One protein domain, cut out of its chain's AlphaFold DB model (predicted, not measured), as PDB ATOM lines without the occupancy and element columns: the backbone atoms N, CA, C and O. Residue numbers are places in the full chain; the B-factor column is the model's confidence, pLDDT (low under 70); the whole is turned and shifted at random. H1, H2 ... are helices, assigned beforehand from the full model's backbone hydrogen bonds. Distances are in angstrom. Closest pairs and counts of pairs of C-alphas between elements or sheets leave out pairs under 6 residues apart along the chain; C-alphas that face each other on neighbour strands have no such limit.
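What this domain is: This is residues 2 to 120 of the 341 residues of an uncharacterized protein of Corynebacterium casei UCMA 3821 (UniProt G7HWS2). Four long helices, H2, H3, H5 and H6, lie side by side in a zigzag row, as two helical hairpins, H2 with H3 and H5 with H6, joined where H3 packs on part of H5. Three short helices, H1, H4 and H7, lie toward the end where H2 and H5 begin. The printed part has 119 residues with seven named helices, H1 to H7 in order along the chain, and no named strand; its class is all helix. The whole is compact, with a radius of gyration of the C-alphas of 15.7 A, yet elongated, spanning 48 by 28 by 26 A.

Where its parts are: H1 is residues 3 to 8, with C-alpha 3 at (26.351, 15.449, -41.911). H2, residues 12 to 30, is 27.2 A long from first to last C-alpha, and H3, residues 35 to 47, is 18.3 A. H4 is residues 53 to 58. H5, residues 63 to 87, is the longest helix at 35.6 A and begins at C-alpha 63 (13.413, 25.016, -35.510). H6, residues 93 to 108, is 22.1 A. H7, residues 117 to 120, ends at C-alpha 120 (11.165, 22.421, -18.829).

How they stand to each other: H2, H3 and H5 form an up-and-down bundle, each running against the one before it. H2 and H3 touch, closest at the C-alphas of Ala 28 and Tyr 36, 5.1 A apart, at a shallow tilt of 25 degrees, opposite ways. H5 touches H3 with residues 73 to 81 alone; the closest C-alphas, of Thr 47 and Gly 77, are 4.8 A apart, and the tilt is a shallow 18 degrees, opposite ways. H5 and H6 touch at a shallow tilt of 10 degrees, opposite ways, with the C-alphas of Arg 71 and Ile 107 closest at 5.2 A. H2 and H6 are apart. H1 is close to H5 but not clearly touching it, with the C-alphas of Met 6 and Gln 69 closest at 7.0 A, and is about perpendicular to it at 88 degrees. H4 is close to H5 but not clearly touching, the closest C-alphas, of Phe 56 and Tyr 66, being 6.7 A apart. H4 and H7 are also close but not clearly touching, 7.3 A between the closest C-alphas, of Asp 54 and Val 119. In H1 to H6 every O i to N i+4 pair is within hydrogen-bond range; H7 is too short for such a pair.

The domain as a whole: The C-alphas farthest apart, of Ser 31 and Arg 120, are 48.6 A from each other. The printed part has no cut. The links are tight but for H6 to H7, a short link of 8 residues; no link is long. The mean pLDDT of the printed part is 72.0; 44 residues are under 70, among them residues 23 to 39, 83 to 93 and 114 to 120, and H7 has a mean of 46.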
ATOM      1  N   ASN A   2      26.014  20.065 -40.444       74.50
ATOM      2  CA  ASN A   2      27.050  19.116 -40.880       74.50
ATOM      3  C   ASN A   2      26.477  17.684 -40.848       74.50
ATOM      4  O   ASN A   2      25.764  17.347 -39.903       74.50
ATOM      5  N   ALA A   3      26.794  16.847 -41.842       66.94
ATOM      6  CA  ALA A   3      26.351  15.449 -41.911       66.94
ATOM      7  C   ALA A   3      26.733  14.649 -40.653       66.94
ATOM      8  O   ALA A   3      25.972  13.800 -40.198       66.94
ATOM      9  N   ARG A   4      27.870  14.984 -40.033       66.25
ATOM     10  CA  ARG A   4      28.297  14.380 -38.765       66.25
ATOM     11  C   ARG A   4      27.364  14.730 -37.607       66.25
ATOM     12  O   ARG A   4      26.966  13.852 -36.857       66.25
ATOM     13  N   LEU A   5      26.991  16.004 -37.487       69.62
ATOM     14  CA  LEU A   5      26.067  16.453 -36.446       69.62
ATOM     15  C   LEU A   5      24.678  15.843 -36.656       69.62
ATOM     16  O   LEU A   5      24.036  15.450 -35.696       69.62
ATOM     17  N   MET A   6      24.248  15.706 -37.914       71.31
ATOM     18  CA  MET A   6      23.017  14.989 -38.246       71.31
ATOM     19  C   MET A   6      23.050  13.541 -37.768       71.31
ATOM     20  O   MET A   6      22.084  13.111 -37.161       71.31
ATOM     21  N   TRP A   7      24.138  12.807 -38.016       69.88
ATOM     22  CA  TRP A   7      24.268  11.414 -37.584       69.88
ATOM     23  C   TRP A   7      24.220  11.256 -36.060       69.88
ATOM     24  O   TRP A   7      23.557  10.352 -35.565       69.88
ATOM     25  N   GLU A   8      24.865  12.150 -35.312       69.69
ATOM     26  CA  GLU A   8      24.814  12.114 -33.841       69.69
ATOM     27  C   GLU A   8      23.428  12.471 -33.286       69.69
ATOM     28  O   GLU A   8      23.043  12.008 -32.217       69.69
ATOM     29  N   LEU A   9      22.652  13.271 -34.024       71.94
ATOM     30  CA  LEU A   9      21.268  13.606 -33.687       71.94
ATOM     31  C   LEU A   9      20.272  12.502 -34.068       71.94
ATOM     32  O   LEU A   9      19.089  12.625 -33.750       71.94
ATOM     33  N   VAL A  10      20.696  11.469 -34.801       73.88
ATOM     34  CA  VAL A  10      19.829  10.344 -35.158       73.88
ATOM     35  C   VAL A  10      19.648   9.438 -33.943       73.88
ATOM     36  O   VAL A  10      20.610   8.943 -33.358       73.88
ATOM     37  N   GLU A  11      18.398   9.118 -33.616       72.06
ATOM     38  CA  GLU A  11      18.089   8.064 -32.647       72.06
ATOM     39  C   GLU A  11      18.439   6.679 -33.210       72.06
ATOM     40  O   GLU A  11      17.612   5.994 -33.825       72.06
ATOM     41  N   LYS A  12      19.678   6.244 -32.970       71.25
ATOM     42  CA  LYS A  12      20.203   4.937 -33.391       71.25
ATOM     43  C   LYS A  12      19.279   3.762 -32.997       71.25
ATOM     44  O   LYS A  12      18.999   2.944 -33.874       71.25
ATOM     45  N   PRO A  13      18.707   3.687 -31.771       66.44
ATOM     46  CA  PRO A  13      17.812   2.586 -31.386       66.44
ATOM     47  C   PRO A  13      16.527   2.531 -32.219       66.44
ATOM     48  O   PRO A  13      16.068   1.462 -32.614       66.44
ATOM     49  N   LYS A  14      15.960   3.698 -32.536       73.12
ATOM     50  CA  LYS A  14      14.748   3.820 -33.350       73.12
ATOM     51  C   LYS A  14      14.997   3.378 -34.791       73.12
ATOM     52  O   LYS A  14      14.154   2.711 -35.388       73.12
ATOM     53  N   TRP A  15      16.157   3.713 -35.350       72.12
ATOM     54  CA  TRP A  15      16.552   3.259 -36.685       72.12
ATOM     55  C   TRP A  15      16.895   1.771 -36.738       72.12
ATOM     56  O   TRP A  15      16.500   1.106 -37.694       72.12
ATOM     57  N   ALA A  16      17.538   1.225 -35.704       69.12
ATOM     58  CA  ALA A  16      17.746  -0.215 -35.582       69.12
ATOM     59  C   ALA A  16      16.411  -0.974 -35.506       69.12
ATOM     60  O   ALA A  16      16.230  -1.955 -36.221       69.12
ATOM     61  N   LEU A  17      15.441  -0.467 -34.732       72.25
ATOM     62  CA  LEU A  17      14.087  -1.026 -34.678       72.25
ATOM     63  C   LEU A  17      13.399  -0.987 -36.049       72.25
ATOM     64  O   LEU A  17      12.797  -1.976 -36.460       72.25
ATOM     65  N   ARG A  18      13.494   0.136 -36.775       73.19
ATOM     66  CA  ARG A  18      12.959   0.242 -38.141       73.19
ATOM     67  C   ARG A  18      13.565  -0.831 -39.038       73.19
ATOM     68  O   ARG A  18      12.818  -1.547 -39.692       73.19
ATOM     69  N   LEU A  19      14.892  -0.965 -39.047       70.06
ATOM     70  CA  LEU A  19      15.586  -1.935 -39.894       70.06
ATOM     71  C   LEU A  19      15.216  -3.380 -39.536       70.06
ATOM     72  O   LEU A  19      14.944  -4.172 -40.431       70.06
ATOM     73  N   PHE A  20      15.097  -3.696 -38.245       68.12
ATOM     74  CA  PHE A  20      14.586  -4.984 -37.777       68.12
ATOM     75  C   PHE A  20      13.176  -5.282 -38.305       68.12
ATOM     76  O   PHE A  20      12.935  -6.348 -38.872       68.12
ATOM     77  N   LEU A  21      12.248  -4.331 -38.170       72.25
ATOM     78  CA  LEU A  21      10.887  -4.500 -38.675       72.25
ATOM     79  C   LEU A  21      10.867  -4.631 -40.203       72.25
ATOM     80  O   LEU A  21      10.103  -5.430 -40.736       72.25
ATOM     81  N   PHE A  22      11.742  -3.914 -40.914       70.75
ATOM     82  CA  PHE A  22      11.910  -4.078 -42.358       70.75
ATOM     83  C   PHE A  22      12.373  -5.491 -42.740       70.75
ATOM     84  O   PHE A  22      11.827  -6.064 -43.679       70.75
ATOM     85  N   VAL A  23      13.319  -6.085 -42.006       67.38
ATOM     86  CA  VAL A  23      13.733  -7.485 -42.222       67.38
ATOM     87  C   VAL A  23      12.558  -8.440 -41.994       67.38
ATOM     88  O   VAL A  23      12.318  -9.318 -42.822       67.38
ATOM     89  N   MET A  24      11.772  -8.222 -40.934       65.75
ATOM     90  CA  MET A  24      10.560  -9.005 -40.654       65.75
ATOM     91  C   MET A  24       9.520  -8.908 -41.771       65.75
ATOM     92  O   MET A  24       8.882  -9.901 -42.114       65.75
ATOM     93  N   LEU A  25       9.354  -7.722 -42.357       69.50
ATOM     94  CA  LEU A  25       8.441  -7.511 -43.473       69.50
ATOM     95  C   LEU A  25       8.893  -8.281 -44.719       69.50
ATOM     96  O   LEU A  25       8.077  -8.968 -45.327       69.50
ATOM     97  N   SER A  26      10.177  -8.209 -45.080       63.88
ATOM     98  CA  SER A  26      10.727  -8.946 -46.228       63.88
ATOM     99  C   SER A  26      10.536 -10.453 -46.078       63.88
ATOM    100  O   SER A  26      10.113 -11.122 -47.018       63.88
ATOM    101  N   VAL A  27      10.779 -10.964 -44.868       61.97
ATOM    102  CA  VAL A  27      10.485 -12.347 -44.495       61.97
ATOM    103  C   VAL A  27       9.007 -12.657 -44.716       61.97
ATOM    104  O   VAL A  27       8.698 -13.549 -45.498       61.97
ATOM    105  N   ALA A  28       8.099 -11.886 -44.111       63.03
ATOM    106  CA  ALA A  28       6.662 -12.152 -44.167       63.03
ATOM    107  C   ALA A  28       6.093 -12.148 -45.590       63.03
ATOM    108  O   ALA A  28       5.160 -12.898 -45.884       63.03
ATOM    109  N   VAL A  29       6.660 -11.324 -46.474       64.62
ATOM    110  CA  VAL A  29       6.272 -11.310 -47.881       64.62
ATOM    111  C   VAL A  29       6.835 -12.509 -48.640       64.62
ATOM    112  O   VAL A  29       6.098 -13.131 -49.399       64.62
ATOM    113  N   SER A  30       8.105 -12.866 -48.422       62.59
ATOM    114  CA  SER A  30       8.738 -13.998 -49.117       62.59
ATOM    115  C   SER A  30       8.035 -15.334 -48.864       62.59
ATOM    116  O   SER A  30       7.992 -16.186 -49.745       62.59
ATOM    117  N   SER A  31       7.427 -15.490 -47.691       60.12
ATOM    118  CA  SER A  31       6.652 -16.668 -47.309       60.12
ATOM    119  C   SER A  31       5.137 -16.500 -47.505       60.12
ATOM    120  O   SER A  31       4.374 -17.413 -47.203       60.12
ATOM    121  N   GLY A  32       4.676 -15.364 -48.044       61.62
ATOM    122  CA  GLY A  32       3.285 -15.166 -48.469       61.62
ATOM    123  C   GLY A  32       2.251 -15.007 -47.346       61.62
ATOM    124  O   GLY A  32       1.063 -15.201 -47.596       61.62
ATOM    125  N   SER A  33       2.646 -14.652 -46.115       62.62
ATOM    126  CA  SER A  33       1.691 -14.485 -44.998       62.62
ATOM    127  C   SER A  33       1.059 -13.117 -44.956       62.62
ATOM    128  O   SER A  33       1.748 -12.107 -44.928       62.62
ATOM    129  N   ASN A  34      -0.244 -13.084 -44.698       66.00
ATOM    130  CA  ASN A  34      -1.006 -11.866 -44.417       66.00
ATOM    131  C   ASN A  34      -0.435 -10.990 -43.276       66.00
ATOM    132  O   ASN A  34      -0.809  -9.824 -43.155       66.00
ATOM    133  N   MET A  35       0.493 -11.497 -42.456       62.84
ATOM    134  CA  MET A  35       1.232 -10.719 -41.457       62.84
ATOM    135  C   MET A  35       2.041  -9.565 -42.068       62.84
ATOM    136  O   MET A  35       2.277  -8.565 -41.379       62.84
ATOM    137  N   TYR A  36       2.402  -9.636 -43.357       67.81
ATOM    138  CA  TYR A  36       3.059  -8.511 -44.020       67.81
ATOM    139  C   TYR A  36       2.190  -7.247 -43.992       67.81
ATOM    140  O   TYR A  36       2.748  -6.170 -43.843       67.81
ATOM    141  N   TYR A  37       0.851  -7.335 -44.024       68.44
ATOM    142  CA  TYR A  37      -0.022  -6.153 -43.931       68.44
ATOM    143  C   TYR A  37       0.090  -5.441 -42.578       68.44
ATOM    144  O   TYR A  37       0.143  -4.211 -42.522       68.44
ATOM    145  N   PHE A  38       0.156  -6.206 -41.485       68.06
ATOM    146  CA  PHE A  38       0.315  -5.655 -40.139       68.06
ATOM    147  C   PHE A  38       1.696  -5.021 -39.958       68.06
ATOM    148  O   PHE A  38       1.799  -3.867 -39.542       68.06
ATOM    149  N   LEU A  39       2.758  -5.747 -40.326       69.75
ATOM    150  CA  LEU A  39       4.131  -5.239 -40.260       69.75
ATOM    151  C   LEU A  39       4.294  -3.981 -41.112       69.75
ATOM    152  O   LEU A  39       4.905  -3.010 -40.675       69.75
ATOM    153  N   PHE A  40       3.679  -3.967 -42.290       72.12
ATOM    154  CA  PHE A  40       3.652  -2.814 -43.171       72.12
ATOM    155  C   PHE A  40       2.968  -1.613 -42.504       72.12
ATOM    156  O   PHE A  40       3.555  -0.536 -42.454       72.12
ATOM    157  N   ALA A  41       1.791  -1.781 -41.894       72.75
ATOM    158  CA  ALA A  41       1.129  -0.696 -41.165       72.75
ATOM    159  C   ALA A  41       1.997  -0.134 -40.022       72.75
ATOM    160  O   ALA A  41       2.128   1.083 -39.885       72.75
ATOM    161  N   VAL A  42       2.639  -1.007 -39.237       76.44
ATOM    162  CA  VAL A  42       3.523  -0.615 -38.125       76.44
ATOM    163  C   VAL A  42       4.757   0.137 -38.628       76.44
ATOM    164  O   VAL A  42       5.093   1.195 -38.096       76.44
ATOM    165  N   ILE A  43       5.413  -0.368 -39.675       75.44
ATOM    166  CA  ILE A  43       6.590   0.263 -40.285       75.44
ATOM    167  C   ILE A  43       6.227   1.628 -40.856       75.44
ATOM    168  O   ILE A  43       6.935   2.593 -40.577       75.44
ATOM    169  N   GLY A  44       5.117   1.721 -41.593       74.81
ATOM    170  CA  GLY A  44       4.625   2.982 -42.138       74.81
ATOM    171  C   GLY A  44       4.340   4.000 -41.035       74.81
ATOM    172  O   GLY A  44       4.712   5.164 -41.125       74.81
ATOM    173  N   LEU A  45       3.743   3.579 -39.925       79.50
ATOM    174  CA  LEU A  45       3.485   4.498 -38.819       79.50
ATOM    175  C   LEU A  45       4.794   4.957 -38.153       79.50
ATOM    176  O   LEU A  45       4.970   6.143 -37.864       79.50
ATOM    177  N   LEU A  46       5.756   4.046 -37.983       77.62
ATOM    178  CA  LEU A  46       7.068   4.348 -37.412       77.62
ATOM    179  C   LEU A  46       7.935   5.232 -38.311       77.62
ATOM    180  O   LEU A  46       8.678   6.062 -37.785       77.62
ATOM    181  N   THR A  47       7.872   5.110 -39.635       78.38
ATOM    182  CA  THR A  47       8.634   5.951 -40.578       78.38
ATOM    183  C   THR A  47       8.126   7.391 -40.617       78.38
ATOM    184  O   THR A  47       8.902   8.303 -40.895       78.38
ATOM    185  N   LEU A  48       6.863   7.626 -40.250       80.12
ATOM    186  CA  LEU A  48       6.274   8.967 -40.151       80.12
ATOM    187  C   LEU A  48       6.643   9.703 -38.850       80.12
ATOM    188  O   LEU A  48       6.403  10.908 -38.727       80.12
ATOM    189  N   THR A  49       7.246   9.011 -37.878       78.88
ATOM    190  CA  THR A  49       7.694   9.638 -36.627       78.88
ATOM    191  C   THR A  49       9.007  10.404 -36.828       78.88
ATOM    192  O   THR A  49      10.010   9.847 -37.283       78.88
ATOM    193  N   GLY A  50       9.019  11.687 -36.455       72.38
ATOM    194  CA  GLY A  50      10.220  12.535 -36.488       72.38
ATOM    195  C   GLY A  50      11.206  12.251 -35.344       72.38
ATOM    196  O   GLY A  50      10.870  11.467 -34.452       72.38
ATOM    197  N   PRO A  51      12.401  12.859 -35.372       74.81
ATOM    198  CA  PRO A  51      13.401  12.723 -34.313       74.81
ATOM    199  C   PRO A  51      12.924  13.332 -32.988       74.81
ATOM    200  O   PRO A  51      12.080  14.233 -32.966       74.81
ATOM    201  N   GLU A  52      13.477  12.856 -31.879       73.81
ATOM    202  CA  GLU A  52      13.262  13.364 -30.533       73.81
ATOM    203  C   GLU A  52      13.786  14.802 -30.433       73.81
ATOM    204  O   GLU A  52      14.892  15.136 -30.857       73.81
ATOM    205  N   GLY A  53      12.963  15.688 -29.871       70.00
ATOM    206  CA  GLY A  53      13.273  17.116 -29.777       70.00
ATOM    207  C   GLY A  53      14.330  17.461 -28.723       70.00
ATOM    208  O   GLY A  53      14.893  18.553 -28.771       70.00
ATOM    209  N   ASP A  54      14.614  16.550 -27.791       71.06
ATOM    210  CA  ASP A  54      15.439  16.819 -26.608       71.06
ATOM    211  C   ASP A  54      16.892  17.167 -26.986       71.06
ATOM    212  O   ASP A  54      17.447  18.142 -26.477       71.06
ATOM    213  N   ALA A  55      17.487  16.446 -27.945       70.75
ATOM    214  CA  ALA A  55      18.852  16.708 -28.415       70.75
ATOM    215  C   ALA A  55      18.982  18.066 -29.133       70.75
ATOM    216  O   ALA A  55      19.978  18.770 -28.972       70.75
ATOM    217  N   PHE A  56      17.948  18.478 -29.874       75.12
ATOM    218  CA  PHE A  56      17.923  19.773 -30.558       75.12
ATOM    219  C   PHE A  56      17.809  20.938 -29.580       75.12
ATOM    220  O   PHE A  56      18.449  21.966 -29.781       75.12
ATOM    221  N   TRP A  57      17.037  20.766 -28.504       72.75
ATOM    222  CA  TRP A  57      16.947  21.752 -27.429       72.75
ATOM    223  C   TRP A  57      18.262  21.898 -26.665       72.75
ATOM    224  O   TRP A  57      18.704  23.021 -26.437       72.75
ATOM    225  N   LEU A  58      18.903  20.782 -26.303       70.50
ATOM    226  CA  LEU A  58      20.171  20.775 -25.563       70.50
ATOM    227  C   LEU A  58      21.308  21.458 -26.327       70.50
ATOM    228  O   LEU A  58      22.131  22.144 -25.728       70.50
ATOM    229  N   LEU A  59      21.335  21.298 -27.648       73.38
ATOM    230  CA  LEU A  59      22.348  21.892 -28.516       73.38
ATOM    231  C   LEU A  59      21.975  23.300 -29.013       73.38
ATOM    232  O   LEU A  59      22.718  23.880 -29.802       73.38
ATOM    233  N   GLY A  60      20.836  23.854 -28.577       77.12
ATOM    234  CA  GLY A  60      20.367  25.179 -28.997       77.12
ATOM    235  C   GLY A  60      20.061  25.280 -30.495       77.12
ATOM    236  O   GLY A  60      20.138  26.366 -31.070       77.12
ATOM    237  N   LEU A  61      19.746  24.154 -31.141       80.25
ATOM    238  CA  LEU A  61      19.508  24.093 -32.578       80.25
ATOM    239  C   LEU A  61      18.171  24.735 -32.941       80.25
ATOM    240  O   LEU A  61      17.168  24.658 -32.229       80.25
ATOM    241  N   SER A  62      18.152  25.370 -34.105       83.88
ATOM    242  CA  SER A  62      16.993  26.107 -34.585       83.88
ATOM    243  C   SER A  62      15.842  25.177 -34.998       83.88
ATOM    244  O   SER A  62      16.035  24.057 -35.476       83.88
ATOM    245  N   LYS A  63      14.605  25.693 -34.951       82.31
ATOM    246  CA  LYS A  63      13.413  25.016 -35.510       82.31
ATOM    247  C   LYS A  63      13.606  24.618 -36.981       82.31
ATOM    248  O   LYS A  63      13.015  23.641 -37.448       82.31
ATOM    249  N   ARG A  64      14.433  25.364 -37.723       83.56
ATOM    250  CA  ARG A  64      14.781  25.071 -39.119       83.56
ATOM    251  C   ARG A  64      15.603  23.787 -39.236       83.56
ATOM    252  O   ARG A  64      15.307  22.973 -40.105       83.56
ATOM    253  N   GLU A  65      16.586  23.594 -38.363       82.50
ATOM    254  CA  GLU A  65      17.456  22.409 -38.345       82.50
ATOM    255  C   GLU A  65      16.699  21.152 -37.911       82.50
ATOM    256  O   GLU A  65      16.811  20.119 -38.570       82.50
ATOM    257  N   TYR A  66      15.831  21.271 -36.904       83.75
ATOM    258  CA  TYR A  66      14.931  20.188 -36.499       83.75
ATOM    259  C   TYR A  66      14.013  19.734 -37.642       83.75
ATOM    260  O   TYR A  66      13.936  18.549 -37.968       83.75
ATOM    261  N   ASN A  67      13.341  20.680 -38.312       84.44
ATOM    262  CA  ASN A  67      12.463  20.338 -39.432       84.44
ATOM    263  C   ASN A  67      13.246  19.795 -40.637       84.44
ATOM    264  O   ASN A  67      12.716  18.960 -41.363       84.44
ATOM    265  N   PHE A  68      14.494  20.223 -40.846       84.19
ATOM    266  CA  PHE A  68      15.356  19.668 -41.887       84.19
ATOM    267  C   PHE A  68      15.677  18.191 -41.628       84.19
ATOM    268  O   PHE A  68      15.432  17.362 -42.502       84.19
ATOM    269  N   GLN A  69      16.127  17.838 -40.418       82.50
ATOM    270  CA  GLN A  69      16.395  16.439 -40.074       82.50
ATOM    271  C   GLN A  69      15.120  15.592 -40.101       82.50
ATOM    272  O   GLN A  69      15.113  14.520 -40.697       82.50
ATOM    273  N   ARG A  70      14.008  16.098 -39.558       84.69
ATOM    274  CA  ARG A  70      12.709  15.415 -39.607       84.69
ATOM    275  C   ARG A  70      12.268  15.085 -41.034       84.69
ATOM    276  O   ARG A  70      11.784  13.986 -41.283       84.69
ATOM    277  N   ARG A  71      12.428  16.023 -41.973       85.06
ATOM    278  CA  ARG A  71      12.095  15.805 -43.391       85.06
ATOM    279  C   ARG A  71      12.971  14.731 -44.019       85.06
ATOM    280  O   ARG A  71      12.461  13.931 -44.793       85.06
ATOM    281  N   ILE A  72      14.255  14.699 -43.672       83.06
ATOM    282  CA  ILE A  72      15.186  13.679 -44.159       83.06
ATOM    283  C   ILE A  72      14.832  12.307 -43.590       83.06
ATOM    284  O   ILE A  72      14.745  11.353 -44.352       83.06
ATOM    285  N   GLU A  73      14.546  12.197 -42.292       81.31
ATOM    286  CA  GLU A  73      14.175  10.913 -41.691       81.31
ATOM    287  C   GLU A  73      12.857  10.360 -42.245       81.31
ATOM    288  O   GLU A  73      12.793   9.180 -42.593       81.31
ATOM    289  N   ILE A  74      11.829  11.207 -42.371       82.88
ATOM    290  CA  ILE A  74      10.546  10.821 -42.980       82.88
ATOM    291  C   ILE A  74      10.738  10.505 -44.467       82.88
ATOM    292  O   ILE A  74      10.138   9.561 -44.971       82.88
ATOM    293  N   GLY A  75      11.587  11.259 -45.169       81.81
ATOM    294  CA  GLY A  75      11.904  11.037 -46.577       81.81
ATOM    295  C   GLY A  75      12.583   9.689 -46.813       81.81
ATOM    296  O   GLY A  75      12.089   8.895 -47.605       81.81
ATOM    297  N   ILE A  76      13.660   9.392 -46.082       79.69
ATOM    298  CA  ILE A  76      14.375   8.109 -46.168       79.69
ATOM    299  C   ILE A  76      13.444   6.958 -45.767       79.69
ATOM    300  O   ILE A  76      13.327   5.979 -46.503       79.69
ATOM    301  N   GLY A  77      12.733   7.091 -44.643       74.38
ATOM    302  CA  GLY A  77      11.782   6.077 -44.191       74.38
ATOM    303  C   GLY A  77      10.641   5.849 -45.187       74.38
ATOM    304  O   GLY A  77      10.249   4.711 -45.429       74.38
ATOM    305  N   GLY A  78      10.138   6.916 -45.810       76.19
ATOM    306  CA  GLY A  78       9.100   6.861 -46.834       76.19
ATOM    307  C   GLY A  78       9.566   6.224 -48.138       76.19
ATOM    308  O   GLY A  78       8.841   5.405 -48.693       76.19
ATOM    309  N   VAL A  79      10.780   6.532 -48.601       76.88
ATOM    310  CA  VAL A  79      11.370   5.883 -49.782       76.88
ATOM    311  C   VAL A  79      11.554   4.389 -49.532       76.88
ATOM    312  O   VAL A  79      11.122   3.587 -50.356       76.88
ATOM    313  N   MET A  80      12.115   4.002 -48.381       70.69
ATOM    314  CA  MET A  80      12.241   2.588 -48.006       70.69
ATOM    315  C   MET A  80      10.882   1.883 -47.984       70.69
ATOM    316  O   MET A  80      10.737   0.796 -48.538       70.69
ATOM    317  N   PHE A  81       9.875   2.521 -47.388       73.12
ATOM    318  CA  PHE A  81       8.519   1.991 -47.319       73.12
ATOM    319  C   PHE A  81       7.905   1.761 -48.707       73.12
ATOM    320  O   PHE A  81       7.387   0.681 -48.973       73.12
ATOM    321  N   VAL A  82       8.001   2.743 -49.609       73.19
ATOM    322  CA  VAL A  82       7.425   2.676 -50.966       73.19
ATOM    323  C   VAL A  82       8.147   1.662 -51.843       73.19
ATOM    324  O   VAL A  82       7.487   0.906 -52.554       73.19
ATOM    325  N   LEU A  83       9.481   1.612 -51.780       69.62
ATOM    326  CA  LEU A  83      10.266   0.622 -52.518       69.62
ATOM    327  C   LEU A  83       9.823  -0.795 -52.151       69.62
ATOM    328  O   LEU A  83       9.603  -1.611 -53.035       69.62
ATOM    329  N   ILE A  84       9.604  -1.075 -50.870       65.56
ATOM    330  CA  ILE A  84       9.185  -2.404 -50.409       65.56
ATOM    331  C   ILE A  84       7.704  -2.669 -50.725       65.56
ATOM    332  O   ILE A  84       7.349  -3.767 -51.154       65.56
ATOM    333  N   ALA A  85       6.840  -1.659 -50.585       66.44
ATOM    334  CA  ALA A  85       5.426  -1.750 -50.953       66.44
ATOM    335  C   ALA A  85       5.224  -2.135 -52.423       66.44
ATOM    336  O   ALA A  85       4.369  -2.964 -52.737       66.44
ATOM    337  N   GLY A  86       6.010  -1.504 -53.304       63.03
ATOM    338  CA  GLY A  86       5.916  -1.654 -54.751       63.03
ATOM    339  C   GLY A  86       6.697  -2.843 -55.307       63.03
ATOM    340  O   GLY A  86       6.232  -3.460 -56.258       63.03
ATOM    341  N   LEU A  87       7.859  -3.181 -54.734       59.38
ATOM    342  CA  LEU A  87       8.711  -4.263 -55.249       59.38
ATOM    343  C   LEU A  87       8.389  -5.632 -54.649       59.38
ATOM    344  O   LEU A  87       8.645  -6.640 -55.298       59.38
ATOM    345  N   ILE A  88       7.893  -5.678 -53.411       56.62
ATOM    346  CA  ILE A  88       7.867  -6.915 -52.624       56.62
ATOM    347  C   ILE A  88       6.418  -7.316 -52.311       56.62
ATOM    348  O   ILE A  88       5.998  -8.405 -52.683       56.62
ATOM    349  N   ALA A  89       5.616  -6.439 -51.700       58.88
ATOM    350  CA  ALA A  89       4.317  -6.820 -51.125       58.88
ATOM    351  C   ALA A  89       3.111  -6.824 -52.092       58.88
ATOM    352  O   ALA A  89       2.010  -7.169 -51.665       58.88
ATOM    353  N   GLY A  90       3.271  -6.408 -53.358       61.19
ATOM    354  CA  GLY A  90       2.168  -6.365 -54.336       61.19
ATOM    355  C   GLY A  90       0.959  -5.537 -53.871       61.19
ATOM    356  O   GLY A  90      -0.183  -5.830 -54.224       61.19
ATOM    357  N   LEU A  91       1.200  -4.542 -53.013       64.19
ATOM    358  CA  LEU A  91       0.152  -3.857 -52.270       64.19
ATOM    359  C   LEU A  91      -0.708  -2.990 -53.208       64.19
ATOM    360  O   LEU A  91      -0.164  -2.363 -54.123       64.19
ATOM    361  N   PRO A  92      -2.028  -2.856 -52.973       67.12
ATOM    362  CA  PRO A  92      -2.846  -1.984 -53.799       67.12
ATOM    363  C   PRO A  92      -2.340  -0.539 -53.725       67.12
ATOM    364  O   PRO A  92      -2.247   0.051 -52.642       67.12
ATOM    365  N   TRP A  93      -2.077   0.050 -54.895       68.44
ATOM    366  CA  TRP A  93      -1.624   1.436 -55.061       68.44
ATOM    367  C   TRP A  93      -2.375   2.488 -54.224       68.44
ATOM    368  O   TRP A  93      -1.714   3.422 -53.766       68.44
ATOM    369  N   PRO A  94      -3.691   2.368 -53.942       71.56
ATOM    370  CA  PRO A  94      -4.392   3.323 -53.084       71.56
ATOM    371  C   PRO A  94      -3.813   3.460 -51.666       71.56
ATOM    372  O   PRO A  94      -3.775   4.566 -51.131       71.56
ATOM    373  N   PHE A  95      -3.314   2.379 -51.058       67.94
ATOM    374  CA  PHE A  95      -2.717   2.433 -49.715       67.94
ATOM    375  C   PHE A  95      -1.346   3.112 -49.730       67.94
ATOM    376  O   PHE A  95      -1.040   3.926 -48.858       67.94
ATOM    377  N   VAL A  96      -0.543   2.821 -50.756       71.94
ATOM    378  CA  VAL A  96       0.754   3.475 -50.979       71.94
ATOM    379  C   VAL A  96       0.550   4.967 -51.246       71.94
ATOM    380  O   VAL A  96       1.245   5.801 -50.665       71.94
ATOM    381  N   ALA A  97      -0.454   5.315 -52.053       74.25
ATOM    382  CA  ALA A  97      -0.835   6.695 -52.325       74.25
ATOM    383  C   ALA A  97      -1.301   7.419 -51.050       74.25
ATOM    384  O   ALA A  97      -0.830   8.520 -50.774       74.25
ATOM    385  N   GLY A  98      -2.154   6.794 -50.232       76.50
ATOM    386  CA  GLY A  98      -2.597   7.357 -48.953       76.50
ATOM    387  C   GLY A  98      -1.433   7.637 -47.997       76.50
ATOM    388  O   GLY A  98      -1.336   8.730 -47.437       76.50
ATOM    389  N   TYR A  99      -0.495   6.693 -47.873       79.25
ATOM    390  CA  TYR A  99       0.725   6.887 -47.089       79.25
ATOM    391  C   TYR A  99       1.579   8.048 -47.621       79.25
ATOM    392  O   TYR A  99       2.012   8.899 -46.845       79.25
ATOM    393  N   LEU A 100       1.793   8.116 -48.939       80.81
ATOM    394  CA  LEU A 100       2.563   9.184 -49.579       80.81
ATOM    395  C   LEU A 100       1.940  10.562 -49.358       80.81
ATOM    396  O   LEU A 100       2.668  11.523 -49.113       80.81
ATOM    397  N   VAL A 101       0.608  10.663 -49.378       82.56
ATOM    398  CA  VAL A 101      -0.106  11.908 -49.063       82.56
ATOM    399  C   VAL A 101       0.151  12.320 -47.613       82.56
ATOM    400  O   VAL A 101       0.513  13.469 -47.360       82.56
ATOM    401  N   ILE A 102       0.039  11.391 -46.660       81.38
ATOM    402  CA  ILE A 102       0.319  11.671 -45.243       81.38
ATOM    403  C   ILE A 102       1.784  12.090 -45.056       81.38
ATOM    404  O   ILE A 102       2.061  13.095 -44.396       81.38
ATOM    405  N   ALA A 103       2.726  11.375 -45.673       80.50
ATOM    406  CA  ALA A 103       4.147  11.701 -45.633       80.50
ATOM    407  C   ALA A 103       4.428  13.089 -46.230       80.50
ATOM    408  O   ALA A 103       5.147  13.880 -45.621       80.50
ATOM    409  N   ALA A 104       3.817  13.429 -47.369       81.69
ATOM    410  CA  ALA A 104       3.953  14.733 -48.011       81.69
ATOM    411  C   ALA A 104       3.424  15.865 -47.117       81.69
ATOM    412  O   ALA A 104       4.120  16.861 -46.909       81.69
ATOM    413  N   VAL A 105       2.245  15.690 -46.508       83.75
ATOM    414  CA  VAL A 105       1.687  16.649 -45.539       83.75
ATOM    415  C   VAL A 105       2.640  16.835 -44.359       83.75
ATOM    416  O   VAL A 105       2.916  17.965 -43.948       83.75
ATOM    417  N   LEU A 106       3.186  15.740 -43.827       81.56
ATOM    418  CA  LEU A 106       4.120  15.785 -42.709       81.56
ATOM    419  C   LEU A 106       5.459  16.431 -43.082       81.56
ATOM    420  O   LEU A 106       6.013  17.133 -42.238       81.56
ATOM    421  N   ILE A 107       5.964  16.245 -44.300       81.88
ATOM    422  CA  ILE A 107       7.194  16.885 -44.794       81.88
ATOM    423  C   ILE A 107       6.984  18.394 -44.962       81.88
ATOM    424  O   ILE A 107       7.828  19.187 -44.534       81.88
ATOM    425  N   VAL A 108       5.859  18.806 -45.551       82.44
ATOM    426  CA  VAL A 108       5.558  20.221 -45.811       82.44
ATOM    427  C   VAL A 108       5.317  20.974 -44.505       82.44
ATOM    428  O   VAL A 108       5.883  22.052 -44.304       82.44
ATOM    429  N   LYS A 109       4.544  20.390 -43.585       83.69
ATOM    430  CA  LYS A 109       4.201  21.025 -42.313       83.69
ATOM    431  C   LYS A 109       5.439  21.199 -41.434       83.69
ATOM    432  O   LYS A 109       6.171  20.252 -41.142       83.69
ATOM    433  N   THR A 110       5.658  22.431 -40.990       79.06
ATOM    434  CA  THR A 110       6.671  22.771 -39.993       79.06
ATOM    435  C   THR A 110       6.111  22.520 -38.603       79.06
ATOM    436  O   THR A 110       5.055  23.029 -38.236       79.06
ATOM    437  N   PHE A 111       6.829  21.725 -37.822       77.62
ATOM    438  CA  PHE A 111       6.475  21.451 -36.436       77.62
ATOM    439  C   PHE A 111       7.409  22.209 -35.507       77.62
ATOM    440  O   PHE A 111       8.577  22.446 -35.835       77.62
ATOM    441  N   ASP A 112       6.880  22.620 -34.361       78.44
ATOM    442  CA  ASP A 112       7.717  23.038 -33.246       78.44
ATOM    443  C   ASP A 112       8.533  21.853 -32.738       78.44
ATOM    444  O   ASP A 112       8.131  20.695 -32.884       78.44
ATOM    445  N   ILE A 113       9.707  22.155 -32.185       74.50
ATOM    446  CA  ILE A 113      10.565  21.137 -31.588       74.50
ATOM    447  C   ILE A 113       9.784  20.559 -30.399       74.50
ATOM    448  O   ILE A 113       9.480  21.322 -29.476       74.50
ATOM    449  N   PRO A 114       9.416  19.265 -30.414       69.62
ATOM    450  CA  PRO A 114       8.579  18.678 -29.384       69.62
ATOM    451  C   PRO A 114       9.298  18.800 -28.044       69.62
ATOM    452  O   PRO A 114      10.382  18.259 -27.853       69.62
ATOM    453  N   GLN A 115       8.699  19.562 -27.132       61.19
ATOM    454  CA  GLN A 115       9.219  19.776 -25.790       61.19
ATOM    455  C   GLN A 115       8.640  18.703 -24.872       61.19
ATOM    456  O   GLN A 115       7.450  18.744 -24.549       61.19
ATOM    457  N   ARG A 116       9.456  17.754 -24.402       55.59
ATOM    458  CA  ARG A 116       9.048  16.960 -23.237       55.59
ATOM    459  C   ARG A 116       9.110  17.860 -22.000       55.59
ATOM    460  O   ARG A 116      10.102  18.544 -21.756       55.59
ATOM    461  N   GLN A 117       8.048  17.858 -21.191       47.22
ATOM    462  CA  GLN A 117       7.972  18.641 -19.946       47.22
ATOM    463  C   GLN A 117       9.117  18.332 -18.959       47.22
ATOM    464  O   GLN A 117       9.417  19.159 -18.097       47.22
ATOM    465  N   SER A 118       9.801  17.192 -19.114       49.78
ATOM    466  CA  SER A 118      11.030  16.848 -18.389       49.78
ATOM    467  C   SER A 118      12.149  17.878 -18.586       49.78
ATOM    468  O   SER A 118      12.847  18.204 -17.632       49.78
ATOM    469  N   VAL A 119      12.281  18.457 -19.785       44.81
ATOM    470  CA  VAL A 119      13.312  19.466 -20.093       44.81
ATOM    471  C   VAL A 119      12.941  20.836 -19.514       44.81
ATOM    472  O   VAL A 119      13.803  21.556 -19.016       44.81
ATOM    473  N   ARG A 120      11.644  21.184 -19.477       42.28
ATOM    474  CA  ARG A 120      11.165  22.421 -18.829       42.28
ATOM    475  C   ARG A 120      11.393  22.392 -17.318       42.28
ATOM    476  O   ARG A 120      11.734  23.418 -16.738       42.28
TER     477      ARG A 120